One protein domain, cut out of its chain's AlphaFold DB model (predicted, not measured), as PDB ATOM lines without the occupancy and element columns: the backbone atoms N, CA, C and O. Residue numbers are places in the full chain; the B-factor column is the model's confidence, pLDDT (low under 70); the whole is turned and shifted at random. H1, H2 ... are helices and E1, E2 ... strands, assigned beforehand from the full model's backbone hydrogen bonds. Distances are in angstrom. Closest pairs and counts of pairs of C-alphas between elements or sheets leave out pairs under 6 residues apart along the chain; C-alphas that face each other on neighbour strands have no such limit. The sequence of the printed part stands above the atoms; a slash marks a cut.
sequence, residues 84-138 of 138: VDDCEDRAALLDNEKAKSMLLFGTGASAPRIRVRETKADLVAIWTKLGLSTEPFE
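What this domain is: This is residues 84 to 138 of the 138 residues of an uncharacterized protein of Pseudaminobacter arsenicus (UniProt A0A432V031). A small antiparallel sheet of three short strands, E1, E2 and E3, has one helix, H1, over one face; H1 is nearest to the sheet with its first turn, and its far end points away from it. After H1 the last printed residues fold back toward E1, while the links 90 to 100 and 105 to 112 loop out at opposite ends of the strands. The printed part has 55 residues, with three named strands and one named helix in the order E1, E2, E3, H1; the sheet's order is E1, E2, E3, a meander, each strand the antiparallel neighbour of the one before. The class is mixed, helices and strands, with under half of the residues in named elements. The whole is compact, with a radius of gyration of the C-alphas of 10.9 A, and the C-alphas span 32 by 24 by 15 A.

How they stand to each other: E1, residues 86 to 89, and E2, residues 101 to 104, are antiparallel neighbours and a hairpin, with 156 degrees between their directions. N 88 and O 102 are within hydrogen-bond range at 2.9 A, as are N 104 and O 86 at 2.9 A. E2 and E3, residues 113 to 116, are also an antiparallel hairpin, at 152 degrees, with N 103 and O 114 at 2.8 A and N 116 and O 101 at 2.9 A. E1 and E3 are edge strands; E2 is the inner one. H1, residues 120 to 130, is on the sheet at a height over the sheet of 12.3 A. It lies over E2 and runs slantwise to the strands, at 36 degrees to E2 on the local plane. The closest C-alphas of H1 and E2 are those of Lys 120 and Ser 101, 6.5 A apart. Those of H1 and E1 are of Lys 120 and Asp 89, 7.0 A apart. In H1 every O i to N i+4 pair is within hydrogen-bond range.

Where its parts are: E1 begins at C-alpha 86, (8.278, 80.305, 4.984), and is 10.2 A long from first to last C-alpha. E2 is 9.9 A long and begins at C-alpha 101, (0.308, 78.085, 11.219). E3 is 9.8 A long. H1 is 15.2 A long and ends at C-alpha 130, (10.533, 92.965, 16.008).

The domain as a whole: The two C-alphas farthest apart are those of Asp 95 and Gly 131, at 32.3 A. The printed part has no cut and ends at residue 138, the chain's last residue. The link from E1 to E2 is long, with 11 residues; that from E2 to E3 is short, with 8, and that from E3 to H1 is tight, with 3. The mean pLDDT of the printed part is 89.6, and residues 90 to 94 are under 70.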
ATOM      1  N   VAL A  84      13.202  81.959  10.045       96.19
ATOM      2  CA  VAL A  84      11.948  81.504   9.437       96.19
ATOM      3  C   VAL A  84      11.961  81.890   7.964       96.19
ATOM      4  O   VAL A  84      11.964  83.075   7.642       96.19
ATOM      5  N   ASP A  85      11.932  80.884   7.095       94.38
ATOM      6  CA  ASP A  85      11.995  81.073   5.643       94.38
ATOM      7  C   ASP A  85      10.607  81.125   4.996       94.38
ATOM      8  O   ASP A  85      10.420  81.820   4.002       94.38
ATOM      9  N   ASP A  86       9.634  80.390   5.541       93.75
ATOM     10  CA  ASP A  86       8.278  80.305   4.984       93.75
ATOM     11  C   ASP A  86       7.255  79.924   6.071       93.75
ATOM     12  O   ASP A  86       7.604  79.486   7.178       93.75
ATOM     13  N   CYS A  87       5.973  80.069   5.753       92.81
ATOM     14  CA  CYS A  87       4.856  79.738   6.612       92.81
ATOM     15  C   CYS A  87       3.681  79.136   5.836       92.81
ATOM     16  O   CYS A  87       3.016  79.783   5.023       92.81
ATOM     17  N   GLU A  88       3.294  77.932   6.244       88.81
ATOM     18  CA  GLU A  88       2.071  77.280   5.788       88.81
ATOM     19  C   GLU A  88       0.885  77.615   6.716       88.81
ATOM     20  O   GLU A  88       1.028  77.713   7.940       88.81
ATOM     21  N   ASP A  89      -0.305  77.797   6.134       77.00
ATOM     22  CA  ASP A  89      -1.547  78.080   6.871       77.00
ATOM     23  C   ASP A  89      -2.235  76.790   7.361       77.00
ATOM     24  O   ASP A  89      -1.990  75.689   6.862       77.00
ATOM     25  N   ARG A  90      -3.164  76.925   8.313       68.19
ATOM     26  CA  ARG A  90      -3.958  75.848   8.921       68.19
ATOM     27  C   ARG A  90      -4.590  74.902   7.908       68.19
ATOM     28  O   ARG A  90      -4.735  73.725   8.214       68.19
ATOM     29  N   ALA A  91      -4.986  75.387   6.732       61.53
ATOM     30  CA  ALA A  91      -5.595  74.548   5.700       61.53
ATOM     31  C   ALA A  91      -4.681  73.385   5.254       61.53
ATOM     32  O   ALA A  91      -5.187  72.340   4.851       61.53
ATOM     33  N   ALA A  92      -3.358  73.531   5.389       62.31
ATOM     34  CA  ALA A  92      -2.378  72.470   5.150       62.31
ATOM     35  C   ALA A  92      -2.170  71.539   6.368       62.31
ATOM     36  O   ALA A  92      -1.600  70.456   6.241       62.31
ATOM     37  N   LEU A  93      -2.657  71.921   7.555       68.81
ATOM     38  CA  LEU A  93      -2.453  71.243   8.840       68.81
ATOM     39  C   LEU A  93      -3.664  70.376   9.210       68.81
ATOM     40  O   LEU A  93      -4.373  70.634  10.185       68.81
ATOM     41  N   LEU A  94      -3.909  69.335   8.417       64.81
ATOM     42  CA  LEU A  94      -5.071  68.447   8.572       64.81
ATOM     43  C   LEU A  94      -5.039  67.589   9.852       64.81
ATOM     44  O   LEU A  94      -6.057  67.010  10.222       64.81
ATOM     45  N   ASP A  95      -3.896  67.500  10.536       73.44
ATOM     46  CA  ASP A  95      -3.661  66.590  11.662       73.44
ATOM     47  C   ASP A  95      -3.651  67.266  13.045       73.44
ATOM     48  O   ASP A  95      -3.514  66.579  14.060       73.44
ATOM     49  N   ASN A  96      -3.795  68.597  13.135       76.31
ATOM     50  CA  ASN A  96      -3.764  69.296  14.424       76.31
ATOM     51  C   ASN A  96      -4.667  70.537  14.475       76.31
ATOM     52  O   ASN A  96      -4.267  71.636  14.102       76.31
ATOM     53  N   GLU A  97      -5.858  70.390  15.058       82.06
ATOM     54  CA  GLU A  97      -6.861  71.464  15.143       82.06
ATOM     55  C   GLU A  97      -6.431  72.695  15.959       82.06
ATOM     56  O   GLU A  97      -7.042  73.763  15.844       82.06
ATOM     57  N   LYS A  98      -5.413  72.550  16.818       89.56
ATOM     58  CA  LYS A  98      -4.899  73.638  17.660       89.56
ATOM     59  C   LYS A  98      -3.785  74.419  16.973       89.56
ATOM     60  O   LYS A  98      -3.537  75.554  17.372       89.56
ATOM     61  N   ALA A  99      -3.121  73.838  15.977       91.12
ATOM     62  CA  ALA A  99      -2.159  74.555  15.158       91.12
ATOM     63  C   ALA A  99      -2.904  75.454  14.161       91.12
ATOM     64  O   ALA A  99      -3.884  75.036  13.542       91.12
ATOM     65  N   LYS A 100      -2.459  76.701  14.026       92.31
ATOM     66  CA  LYS A 100      -3.013  77.653  13.055       92.31
ATOM     67  C   LYS A 100      -2.024  78.020  11.959       92.31
ATOM     68  O   LYS A 100      -2.447  78.403  10.877       92.31
ATOM     69  N   SER A 101      -0.733  77.874  12.217       93.81
ATOM     70  CA  SER A 101       0.308  78.085  11.219       93.81
ATOM     71  C   SER A 101       1.477  77.141  11.483       93.81
ATOM     72  O   SER A 101       1.618  76.583  12.580       93.81
ATOM     73  N   MET A 102       2.294  76.923  10.462       94.19
ATOM     74  CA  MET A 102       3.498  76.110  10.542       94.19
ATOM     75  C   MET A 102       4.654  76.863   9.908       94.19
ATOM     76  O   MET A 102       4.606  77.179   8.728       94.19
ATOM     77  N   LEU A 103       5.674  77.135  10.715       95.56
ATOM     78  CA  LEU A 103       6.895  77.825  10.315       95.56
ATOM     79  C   LEU A 103       7.880  76.821   9.723       95.56
ATOM     80  O   LEU A 103       8.069  75.743  10.303       95.56
ATOM     81  N   LEU A 104       8.510  77.177   8.611       94.81
ATOM     82  CA  LEU A 104       9.532  76.387   7.938       94.81
ATOM     83  C   LEU A 104      10.899  77.051   8.116       94.81
ATOM     84  O   LEU A 104      11.026  78.271   8.031       94.81
ATOM     85  N   PHE A 105      11.917  76.227   8.354       94.75
ATOM     86  CA  PHE A 105      13.313  76.646   8.481       94.75
ATOM     87  C   PHE A 105      14.110  75.936   7.391       94.75
ATOM     88  O   PHE A 105      14.342  74.733   7.481       94.75
ATOM     89  N   GLY A 106      14.523  76.643   6.351       89.44
ATOM     90  CA  GLY A 106      15.138  76.078   5.157       89.44
ATOM     91  C   GLY A 106      14.146  75.797   4.028       89.44
ATOM     92  O   GLY A 106      12.925  75.836   4.179       89.44
ATOM     93  N   THR A 107      14.705  75.434   2.874       83.88
ATOM     94  CA  THR A 107      13.947  75.084   1.670       83.88
ATOM     95  C   THR A 107      13.788  73.568   1.505       83.88
ATOM     96  O   THR A 107      14.617  72.770   1.947       83.88
ATOM     97  N   GLY A 108      12.723  73.158   0.814       81.19
ATOM     98  CA  GLY A 108      12.509  71.775   0.380       81.19
ATOM     99  C   GLY A 108      11.654  70.914   1.316       81.19
ATOM    100  O   GLY A 108      11.281  71.291   2.424       81.19
ATOM    101  N   ALA A 109      11.323  69.704   0.854       80.75
ATOM    102  CA  ALA A 109      10.359  68.829   1.526       80.75
ATOM    103  C   ALA A 109      10.794  68.389   2.937       80.75
ATOM    104  O   ALA A 109       9.942  68.139   3.788       80.75
ATOM    105  N   SER A 110      12.099  68.326   3.207       84.75
ATOM    106  CA  SER A 110      12.667  67.934   4.501       84.75
ATOM    107  C   SER A 110      12.928  69.106   5.450       84.75
ATOM    108  O   SER A 110      13.529  68.884   6.499       84.75
ATOM    109  N   ALA A 111      12.514  70.330   5.100       87.88
ATOM    110  CA  ALA A 111      12.694  71.492   5.961       87.88
ATOM    111  C   ALA A 111      12.079  71.240   7.355       87.88
ATOM    112  O   ALA A 111      10.939  70.753   7.450       87.88
ATOM    113  N   PRO A 112      12.818  71.520   8.443       92.31
ATOM    114  CA  PRO A 112      12.272  71.556   9.789       92.31
ATOM    115  C   PRO A 112      11.011  72.419   9.870       92.31
ATOM    116  O   PRO A 112      10.952  73.516   9.319       92.31
ATOM    117  N   ARG A 113       9.995  71.895  10.561       92.44
ATOM    118  CA  ARG A 113       8.656  72.487  10.645       92.44
ATOM    119  C   ARG A 113       8.222  72.657  12.084       92.44
ATOM    120  O   ARG A 113       8.263  71.701  12.860       92.44
ATOM    121  N   ILE A 114       7.745  73.849  12.424       94.19
ATOM    122  CA  ILE A 114       7.310  74.187  13.779       94.19
ATOM    123  C   ILE A 114       5.884  74.700  13.730       94.19
ATOM    124  O   ILE A 114       5.598  75.771  13.204       94.19
ATOM    125  N   ARG A 115       4.971  73.917  14.301       94.25
ATOM    126  CA  ARG A 115       3.561  74.289  14.414       94.25
ATOM    127  C   ARG A 115       3.365  75.272  15.555       94.25
ATOM    128  O   ARG A 115       3.933  75.091  16.633       94.25
ATOM    129  N   VAL A 116       2.501  76.252  15.333       96.00
ATOM    130  CA  VAL A 116       2.201  77.323  16.287       96.00
ATOM    131  C   VAL A 116       0.697  77.613  16.334       96.00
ATOM    132  O   VAL A 116      -0.053  77.208  15.439       96.00
ATOM    133  N   ARG A 117       0.219  78.255  17.406       96.19
ATOM    134  CA  ARG A 117      -1.200  78.646  17.568       96.19
ATOM    135  C   ARG A 117      -1.516  80.014  16.975       96.19
ATOM    136  O   ARG A 117      -2.691  80.363  16.850       96.19
ATOM    137  N   GLU A 118      -0.485  80.786  16.689       96.06
ATOM    138  CA  GLU A 118      -0.549  82.064  16.008       96.06
ATOM    139  C   GLU A 118      -0.990  81.846  14.557       96.06
ATOM    140  O   GLU A 118      -0.599  80.875  13.914       96.06
ATOM    141  N   THR A 119      -1.872  82.718  14.073       94.25
ATOM    142  CA  THR A 119      -2.233  82.806  12.652       94.25
ATOM    143  C   THR A 119      -1.154  83.559  11.875       94.25
ATOM    144  O   THR A 119      -0.375  84.298  12.477       94.25
ATOM    145  N   LYS A 120      -1.164  83.492  10.535       94.19
ATOM    146  CA  LYS A 120      -0.315  84.357   9.692       94.19
ATOM    147  C   LYS A 120      -0.431  85.843  10.063       94.19
ATOM    148  O   LYS A 120       0.580  86.524  10.174       94.19
ATOM    149  N   ALA A 121      -1.641  86.336  10.337       94.75
ATOM    150  CA  ALA A 121      -1.849  87.727  10.746       94.75
ATOM    151  C   ALA A 121      -1.181  88.060  12.095       94.75
ATOM    152  O   ALA A 121      -0.587  89.128  12.247       94.75
ATOM    153  N   ASP A 122      -1.237  87.135  13.062       96.75
ATOM    154  CA  ASP A 122      -0.536  87.288  14.342       96.75
ATOM    155  C   ASP A 122       0.987  87.313  14.126       96.75
ATOM    156  O   ASP A 122       1.679  88.158  14.695       96.75
ATOM    157  N   LEU A 123       1.504  86.422  13.272       97.44
ATOM    158  CA  LEU A 123       2.927  86.319  12.941       97.44
ATOM    159  C   LEU A 123       3.452  87.597  12.271       97.44
ATOM    160  O   LEU A 123       4.456  88.143  12.724       97.44
ATOM    161  N   VAL A 124       2.723  88.144  11.292       97.56
ATOM    162  CA  VAL A 124       3.030  89.439  10.656       97.56
ATOM    163  C   VAL A 124       3.130  90.553  11.699       97.56
ATOM    164  O   VAL A 124       4.088  91.329  11.696       97.56
ATOM    165  N   ALA A 125       2.181  90.624  12.636       97.75
ATOM    166  CA  ALA A 125       2.195  91.637  13.688       97.75
ATOM    167  C   ALA A 125       3.381  91.468  14.656       97.75
ATOM    168  O   ALA A 125       3.935  92.461  15.130       97.75
ATOM    169  N   ILE A 126       3.774  90.228  14.958       97.94
ATOM    170  CA  ILE A 126       4.930  89.920  15.810       97.94
ATOM    171  C   ILE A 126       6.233  90.304  15.103       97.94
ATOM    172  O   ILE A 126       7.037  91.022  15.694       97.94
ATOM    173  N   TRP A 127       6.424  89.910  13.842       98.00
ATOM    174  CA  TRP A 127       7.629  90.247  13.075       98.00
ATOM    175  C   TRP A 127       7.765  91.749  12.853       98.00
ATOM    176  O   TRP A 127       8.839  92.305  13.067       98.00
ATOM    177  N   THR A 128       6.659  92.432  12.552       97.56
ATOM    178  CA  THR A 128       6.643  93.896  12.427       97.56
ATOM    179  C   THR A 128       7.093  94.572  13.725       97.56
ATOM    180  O   THR A 128       7.895  95.503  13.693       97.56
ATOM    181  N   LYS A 129       6.632  94.094  14.892       97.62
ATOM    182  CA  LYS A 129       7.070  94.615  16.203       97.62
ATOM    183  C   LYS A 129       8.552  94.365  16.481       97.62
ATOM    184  O   LYS A 129       9.157  95.145  17.209       97.62
ATOM    185  N   LEU A 130       9.110  93.290  15.929       96.62
ATOM    186  CA  LEU A 130      10.533  92.965  16.008       96.62
ATOM    187  C   LEU A 130      11.374  93.720  14.962       96.62
ATOM    188  O   LEU A 130      12.596  93.640  15.014       96.62
ATOM    189  N   GLY A 131      10.749  94.461  14.039       97.19
ATOM    190  CA  GLY A 131      11.444  95.162  12.957       97.19
ATOM    191  C   GLY A 131      11.972  94.235  11.857       97.19
ATOM    192  O   GLY A 131      12.938  94.585  11.185       97.19
ATOM    193  N   LEU A 132      11.365  93.056  11.691       96.81
ATOM    194  CA  LEU A 132      11.769  92.035  10.724       96.81
ATOM    195  C   LEU A 132      10.897  92.055   9.458       96.81
ATOM    196  O   LEU A 132       9.769  92.548   9.479       96.81
ATOM    197  N   SER A 133      11.418  91.475   8.368       95.81
ATOM    198  CA  SER A 133      10.668  91.261   7.118       95.81
ATOM    199  C   SER A 133       9.476  90.326   7.335       95.81
ATOM    200  O   SER A 133       9.590  89.330   8.044       95.81
ATOM    201  N   THR A 134       8.341  90.626   6.706       96.12
ATOM    202  CA  THR A 134       7.131  89.791   6.750       96.12
ATOM    203  C   THR A 134       6.976  88.887   5.534       96.12
ATOM    204  O   THR A 134       6.015  88.124   5.497       96.12
ATOM    205  N   GLU A 135       7.926  88.925   4.591       94.50
ATOM    206  CA  GLU A 135       7.954  88.079   3.388       94.50
ATOM    207  C   GLU A 135       7.684  86.586   3.665       94.50
ATOM    208  O   GLU A 135       6.925  86.000   2.894       94.50
ATOM    209  N   PRO A 136       8.170  85.962   4.765       92.94
ATOM    210  CA  PRO A 136       7.869  84.553   5.055       92.94
ATOM    211  C   PRO A 136       6.380  84.233   5.269       92.94
ATOM    212  O   PRO A 136       6.013  83.067   5.400       92.94
ATOM    213  N   PHE A 137       5.516  85.242   5.398       93.31
ATOM    214  CA  PHE A 137       4.091  85.070   5.687       93.31
ATOM    215  C   PHE A 137       3.173  85.481   4.534       93.31
ATOM    216  O   PHE A 137       1.961  85.257   4.654       93.31
ATOM    217  N   GLU A 138       3.721  86.066   3.468       84.88
ATOM    218  CA  GLU A 138       2.971  86.574   2.310       84.88
ATOM    219  C   GLU A 138       2.431  85.463   1.391       84.88
ATOM    220  O   GLU A 138       2.798  84.275   1.559       84.88
TER     221      GLU A 138